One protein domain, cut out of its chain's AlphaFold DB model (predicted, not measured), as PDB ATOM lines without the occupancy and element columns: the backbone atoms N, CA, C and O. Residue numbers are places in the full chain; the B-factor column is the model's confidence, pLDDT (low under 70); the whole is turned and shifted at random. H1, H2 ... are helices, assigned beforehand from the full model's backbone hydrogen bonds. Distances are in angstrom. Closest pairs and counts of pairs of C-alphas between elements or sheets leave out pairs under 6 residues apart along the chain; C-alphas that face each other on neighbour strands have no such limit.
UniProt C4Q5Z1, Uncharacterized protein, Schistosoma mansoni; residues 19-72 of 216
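What this domain is: This is residues 19 to 72 of the 216 residues of an uncharacterized protein of Schistosoma mansoni (UniProt C4Q5Z1). Short helices H1 and H2 follow each other along one side of the long H3, which folds back beside them; H4 turns off steeply at H3's end, and residues 65 to 72 stick out. The printed part has 54 residues with four named helices, H1 to H4, all helix, compact, radius of gyration of the C-alphas 11.4 A, spanning 28 by 26 by 16 A.

How they stand to each other: Start at H1, residues 19 to 25, which meets H2, residues 27 to 37, only through their link. H2 and H3, residues 39 to 55, form a helical hairpin; their closest C-alphas, Glu 35 and Thr 42, are 5.6 A apart. H1 only just touches H3, with 3 pairs of C-alphas within 8 A, the closest Ser 20 and Glu 53 at 6.7 A. H4, residues 59 to 70, touches H3 with residues 59 to 60 alone, closest C-alphas Glu 53 and Phe 59 at 5.4 A, a steep tilt of 69 degrees, only just short of about perpendicular. O i to N i+4 pairs are within hydrogen-bond range throughout H3 and H4, 5 of 7 in H2, 0 of 3 in H1, whose O i to N i+3 pairs give 1 of 4.

Where its parts are: Find C-alpha 19 at (10.726, 18.924, 16.267); H1 runs 11.9 A, H2 15.5 A, H3 24.4 A and H4 15.7 A, to C-alpha 70 at (23.224, 24.857, 31.749).

The domain as a whole: The printed part has no cut; residues 19 to 26 are under pLDDT 70.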
ATOM      1  N   ALA A  19       9.776  17.925  15.794       44.38
ATOM      2  CA  ALA A  19      10.726  18.924  16.267       44.38
ATOM      3  C   ALA A  19      10.545  20.326  15.668       44.38
ATOM      4  O   ALA A  19      10.748  21.331  16.350       44.38
ATOM      5  N   SER A  20      10.035  20.397  14.434       42.40
ATOM      6  CA  SER A  20       9.807  21.673  13.763       42.40
ATOM      7  C   SER A  20       8.706  22.538  14.391       42.40
ATOM      8  O   SER A  20       8.519  23.648  13.914       42.40
ATOM      9  N   ARG A  21       7.982  22.091  15.430       48.48
ATOM     10  CA  ARG A  21       6.890  22.877  16.050       48.48
ATOM     11  C   ARG A  21       7.166  23.381  17.454       48.48
ATOM     12  O   ARG A  21       6.632  24.424  17.817       48.48
ATOM     13  N   THR A  22       8.075  22.747  18.195       44.67
ATOM     14  CA  THR A  22       8.673  23.393  19.378       44.67
ATOM     15  C   THR A  22       9.327  24.735  19.016       44.67
ATOM     16  O   THR A  22       9.468  25.579  19.895       44.67
ATOM     17  N   LYS A  23       9.626  24.963  17.719       47.12
ATOM     18  CA  LYS A  23       9.992  26.260  17.124       47.12
ATOM     19  C   LYS A  23       9.133  27.433  17.604       47.12
ATOM     20  O   LYS A  23       9.701  28.456  17.947       47.12
ATOM     21  N   GLN A  24       7.800  27.319  17.588       49.75
ATOM     22  CA  GLN A  24       6.946  28.512  17.660       49.75
ATOM     23  C   GLN A  24       6.635  28.948  19.087       49.75
ATOM     24  O   GLN A  24       6.752  30.116  19.416       49.75
ATOM     25  N   VAL A  25       6.309  28.030  19.988       55.85
ATOM     26  CA  VAL A  25       5.680  28.474  21.240       55.85
ATOM     27  C   VAL A  25       6.641  29.014  22.279       55.85
ATOM     28  O   VAL A  25       6.293  29.949  22.988       55.85
ATOM     29  N   ILE A  26       7.839  28.444  22.394       66.42
ATOM     30  CA  ILE A  26       8.800  28.922  23.398       66.42
ATOM     31  C   ILE A  26       9.657  30.043  22.812       66.42
ATOM     32  O   ILE A  26       9.887  31.067  23.462       66.42
ATOM     33  N   PHE A  27      10.119  29.871  21.571       76.10
ATOM     34  CA  PHE A  27      11.025  30.839  20.977       76.10
ATOM     35  C   PHE A  27      10.314  32.072  20.431       76.10
ATOM     36  O   PHE A  27      10.893  33.137  20.577       76.10
ATOM     37  N   GLU A  28       9.094  32.013  19.875       77.17
ATOM     38  CA  GLU A  28       8.464  33.233  19.328       77.17
ATOM     39  C   GLU A  28       8.176  34.289  20.393       77.17
ATOM     40  O   GLU A  28       8.571  35.432  20.180       77.17
ATOM     41  N   PRO A  29       7.611  33.971  21.576       77.14
ATOM     42  CA  PRO A  29       7.472  34.972  22.632       77.14
ATOM     43  C   PRO A  29       8.824  35.524  23.095       77.14
ATOM     44  O   PRO A  29       8.934  36.700  23.443       77.14
ATOM     45  N   THR A  30       9.864  34.686  23.090       83.07
ATOM     46  CA  THR A  30      11.228  35.089  23.456       83.07
ATOM     47  C   THR A  30      11.819  36.022  22.402       83.07
ATOM     48  O   THR A  30      12.295  37.106  22.731       83.07
ATOM     49  N   PHE A  31      11.713  35.669  21.125       88.44
ATOM     50  CA  PHE A  31      12.174  36.495  20.023       88.44
ATOM     51  C   PHE A  31      11.361  37.783  19.901       88.44
ATOM     52  O   PHE A  31      11.954  38.831  19.700       88.44
ATOM     53  N   ALA A  32      10.045  37.765  20.107       84.54
ATOM     54  CA  ALA A  32       9.216  38.971  20.114       84.54
ATOM     55  C   ALA A  32       9.641  39.959  21.215       84.54
ATOM     56  O   ALA A  32       9.553  41.174  21.035       84.54
ATOM     57  N   LYS A  33      10.139  39.464  22.357       87.57
ATOM     58  CA  LYS A  33      10.773  40.315  23.377       87.57
ATOM     59  C   LYS A  33      12.120  40.865  22.891       87.57
ATOM     60  O   LYS A  33      12.340  42.065  23.009       87.57
ATOM     61  N   MET A  34      12.974  40.029  22.298       89.88
ATOM     62  CA  MET A  34      14.286  40.430  21.759       89.88
ATOM     63  C   MET A  34      14.190  41.399  20.566       89.88
ATOM     64  O   MET A  34      15.049  42.262  20.393       89.88
ATOM     65  N   GLU A  35      13.128  41.313  19.762       91.89
ATOM     66  CA  GLU A  35      12.861  42.214  18.637       91.89
ATOM     67  C   GLU A  35      12.699  43.669  19.091       91.89
ATOM     68  O   GLU A  35      13.077  44.575  18.348       91.89
ATOM     69  N   LYS A  36      12.197  43.897  20.315       91.74
ATOM     70  CA  LYS A  36      12.067  45.241  20.900       91.74
ATOM     71  C   LYS A  36      13.419  45.889  21.188       91.74
ATOM     72  O   LYS A  36      13.521  47.108  21.133       91.74
ATOM     73  N   GLU A  37      14.433  45.086  21.498       92.21
ATOM     74  CA  GLU A  37      15.793  45.567  21.751       92.21
ATOM     75  C   GLU A  37      16.589  45.685  20.453       92.21
ATOM     76  O   GLU A  37      17.273  46.680  20.214       92.21
ATOM     77  N   ASN A  38      16.505  44.671  19.590       93.69
ATOM     78  CA  ASN A  38      17.161  44.690  18.294       93.69
ATOM     79  C   ASN A  38      16.434  43.796  17.287       93.69
ATOM     80  O   ASN A  38      16.674  42.587  17.196       93.69
ATOM     81  N   TYR A  39      15.581  44.414  16.474       93.47
ATOM     82  CA  TYR A  39      14.851  43.725  15.418       93.47
ATOM     83  C   TYR A  39      15.782  43.001  14.430       93.47
ATOM     84  O   TYR A  39      15.616  41.810  14.183       93.47
ATOM     85  N   ALA A  40      16.804  43.685  13.903       94.64
ATOM     86  CA  ALA A  40      17.664  43.143  12.850       94.64
ATOM     87  C   ALA A  40      18.486  41.923  13.308       94.64
ATOM     88  O   ALA A  40      18.575  40.928  12.582       94.64
ATOM     89  N   LEU A  41      19.076  41.970  14.508       93.60
ATOM     90  CA  LEU A  41      19.807  40.829  15.073       93.60
ATOM     91  C   LEU A  41      18.868  39.672  15.406       93.60
ATOM     92  O   LEU A  41      19.219  38.517  15.165       93.60
ATOM     93  N   THR A  42      17.667  39.977  15.895       93.30
ATOM     94  CA  THR A  42      16.683  38.945  16.216       93.30
ATOM     95  C   THR A  42      16.179  38.234  14.961       93.30
ATOM     96  O   THR A  42      16.109  37.009  14.964       93.30
ATOM     97  N   GLN A  43      15.940  38.943  13.849       91.94
ATOM     98  CA  GLN A  43      15.602  38.297  12.571       91.94
ATOM     99  C   GLN A  43      16.723  37.369  12.079       91.94
ATOM    100  O   GLN A  43      16.467  36.230  11.689       91.94
ATOM    101  N   ARG A  44      17.990  37.800  12.172       93.24
ATOM    102  CA  ARG A  44      19.137  36.938  11.826       93.24
ATOM    103  C   ARG A  44      19.207  35.692  12.709       93.24
ATOM    104  O   ARG A  44      19.511  34.608  12.212       93.24
ATOM    105  N   LEU A  45      18.913  35.832  14.001       92.35
ATOM    106  CA  LEU A  45      18.870  34.715  14.941       92.35
ATOM    107  C   LEU A  45      17.721  33.747  14.621       92.35
ATOM    108  O   LEU A  45      17.960  32.541  14.544       92.35
ATOM    109  N   LYS A  46      16.514  34.265  14.354       89.88
ATOM    110  CA  LYS A  46      15.353  33.486  13.894       89.88
ATOM    111  C   LYS A  46      15.698  32.662  12.656       89.88
ATOM    112  O   LYS A  46      15.479  31.450  12.630       89.88
ATOM    113  N   GLU A  47      16.307  33.290  11.650       89.58
ATOM    114  CA  GLU A  47      16.744  32.600  10.437       89.58
ATOM    115  C   GLU A  47      17.788  31.512  10.710       89.58
ATOM    116  O   GLU A  47      17.735  30.442  10.098       89.58
ATOM    117  N   ALA A  48      18.750  31.771  11.599       90.68
ATOM    118  CA  ALA A  48      19.771  30.795  11.964       90.68
ATOM    119  C   ALA A  48      19.144  29.566  12.639       90.68
ATOM    120  O   ALA A  48      19.394  28.441  12.201       90.68
ATOM    121  N   PHE A  49      18.266  29.775  13.625       89.01
ATOM    122  CA  PHE A  49      17.507  28.701  14.274       89.01
ATOM    123  C   PHE A  49      16.661  27.927  13.261       89.01
ATOM    124  O   PHE A  49      16.682  26.697  13.256       89.01
ATOM    125  N   TYR A  50      15.989  28.623  12.340       82.45
ATOM    126  CA  TYR A  50      15.211  27.986  11.280       82.45
ATOM    127  C   TYR A  50      16.075  27.093  10.378       82.45
ATOM    128  O   TYR A  50      15.711  25.945  10.113       82.45
ATOM    129  N   LYS A  51      17.221  27.601   9.909       88.54
ATOM    130  CA  LYS A  51      18.143  26.862   9.031       88.54
ATOM    131  C   LYS A  51      18.710  25.628   9.736       88.54
ATOM    132  O   LYS A  51      18.748  24.556   9.129       88.54
ATOM    133  N   VAL A  52      19.107  25.763  11.003       88.09
ATOM    134  CA  VAL A  52      19.631  24.648  11.805       88.09
ATOM    135  C   VAL A  52      18.542  23.618  12.070       88.09
ATOM    136  O   VAL A  52      18.757  22.452  11.775       88.09
ATOM    137  N   GLU A  53      17.356  24.023  12.523       82.14
ATOM    138  CA  GLU A  53      16.243  23.106  12.799       82.14
ATOM    139  C   GLU A  53      15.750  22.386  11.535       82.14
ATOM    140  O   GLU A  53      15.374  21.218  11.583       82.14
ATOM    141  N   LYS A  54      15.776  23.052  10.372       78.44
ATOM    142  CA  LYS A  54      15.464  22.410   9.087       78.44
ATOM    143  C   LYS A  54      16.487  21.326   8.731       78.44
ATOM    144  O   LYS A  54      16.110  20.317   8.141       78.44
ATOM    145  N   ARG A  55      17.766  21.536   9.064       82.00
ATOM    146  CA  ARG A  55      18.858  20.583   8.798       82.00
ATOM    147  C   ARG A  55      18.961  19.483   9.860       82.00
ATOM    148  O   ARG A  55      19.316  18.360   9.522       82.00
ATOM    149  N   TYR A  56      18.629  19.802  11.106       80.77
ATOM    150  CA  TYR A  56      18.686  18.930  12.276       80.77
ATOM    151  C   TYR A  56      17.354  19.004  13.037       80.77
ATOM    152  O   TYR A  56      17.257  19.723  14.036       80.77
ATOM    153  N   PRO A  57      16.314  18.282  12.575       76.65
ATOM    154  CA  PRO A  57      15.039  18.224  13.277       76.65
ATOM    155  C   PRO A  57      15.254  17.695  14.695       76.65
ATOM    156  O   PRO A  57      15.639  16.543  14.881       76.65
ATOM    157  N   GLY A  58      15.008  18.534  15.689       73.85
ATOM    158  CA  GLY A  58      15.197  18.214  17.110       73.85
ATOM    159  C   GLY A  58      16.008  19.280  17.821       73.85
ATOM    160  O   GLY A  58      15.826  19.471  19.021       73.85
ATOM    161  N   PHE A  59      16.812  20.030  17.064       83.01
ATOM    162  CA  PHE A  59      17.745  21.017  17.586       83.01
ATOM    163  C   PHE A  59      17.108  21.980  18.583       83.01
ATOM    164  O   PHE A  59      17.674  22.211  19.635       83.01
ATOM    165  N   SER A  60      15.929  22.523  18.296       80.91
ATOM    166  CA  SER A  60      15.251  23.495  19.156       80.91
ATOM    167  C   SER A  60      14.902  22.880  20.512       80.91
ATOM    168  O   SER A  60      15.068  23.518  21.546       80.91
ATOM    169  N   LYS A  61      14.462  21.617  20.515       76.19
ATOM    170  CA  LYS A  61      14.198  20.859  21.742       76.19
ATOM    171  C   LYS A  61      15.498  20.578  22.492       76.19
ATOM    172  O   LYS A  61      15.563  20.835  23.689       76.19
ATOM    173  N   ASP A  62      16.519  20.092  21.796       81.81
ATOM    174  CA  ASP A  62      17.811  19.752  22.399       81.81
ATOM    175  C   ASP A  62      18.535  20.997  22.926       81.81
ATOM    176  O   ASP A  62      19.152  20.961  23.987       81.81
ATOM    177  N   PHE A  63      18.398  22.126  22.231       86.78
ATOM    178  CA  PHE A  63      18.874  23.434  22.656       86.78
ATOM    179  C   PHE A  63      18.176  23.873  23.938       86.78
ATOM    180  O   PHE A  63      18.852  24.313  24.859       86.78
ATOM    181  N   MET A  64      16.849  23.727  24.030       82.12
ATOM    182  CA  MET A  64      16.125  24.032  25.268       82.12
ATOM    183  C   MET A  64      16.576  23.129  26.410       82.12
ATOM    184  O   MET A  64      16.888  23.639  27.475       82.12
ATOM    185  N   ILE A  65      16.686  21.818  26.190       81.40
ATOM    186  CA  ILE A  65      17.173  20.881  27.214       81.40
ATOM    187  C   ILE A  65      18.581  21.275  27.673       81.40
ATOM    188  O   ILE A  65      18.818  21.415  28.868       81.40
ATOM    189  N   GLY A  66      19.496  21.525  26.734       84.74
ATOM    190  CA  GLY A  66      20.856  21.958  27.046       84.74
ATOM    191  C   GLY A  66      20.905  23.318  27.745       84.74
ATOM    192  O   GLY A  66      21.756  23.538  28.605       84.74
ATOM    193  N   LEU A  67      19.981  24.228  27.421       87.00
ATOM    194  CA  LEU A  67      19.843  25.511  28.101       87.00
ATOM    195  C   LEU A  67      19.359  25.317  29.542       87.00
ATOM    196  O   LEU A  67      19.972  25.874  30.445       87.00
ATOM    197  N   LEU A  68      18.328  24.500  29.771       84.38
ATOM    198  CA  LEU A  68      17.825  24.191  31.116       84.38
ATOM    199  C   LEU A  68      18.901  23.519  31.981       84.38
ATOM    200  O   LEU A  68      19.121  23.938  33.114       84.38
ATOM    201  N   GLN A  69      19.644  22.564  31.412       85.51
ATOM    202  CA  GLN A  69      20.786  21.911  32.069       85.51
ATOM    203  C   GLN A  69      21.888  22.907  32.423       85.51
ATOM    204  O   GLN A  69      22.423  22.899  33.527       85.51
ATOM    205  N   ARG A  70      22.222  23.815  31.499       87.29
ATOM    206  CA  ARG A  70      23.224  24.857  31.749       87.29
ATOM    207  C   ARG A  70      22.788  25.833  32.841       87.29
ATOM    208  O   ARG A  70      23.641  26.342  33.563       87.29
ATOM    209  N   MET A  71      21.493  26.110  32.930       87.33
ATOM    210  CA  MET A  71      20.917  26.964  33.967       87.33
ATOM    211  C   MET A  71      20.731  26.231  35.305       87.33
ATOM    212  O   MET A  71      20.388  26.882  36.286       87.33
ATOM    213  N   GLY A  72      20.984  24.916  35.362       83.23
ATOM    214  CA  GLY A  72      20.854  24.103  36.574       83.23
ATOM    215  C   GLY A  72      19.410  23.867  37.015       83.23
ATOM    216  O   GLY A  72      19.178  23.597  38.186       83.23
TER     217      GLY A  72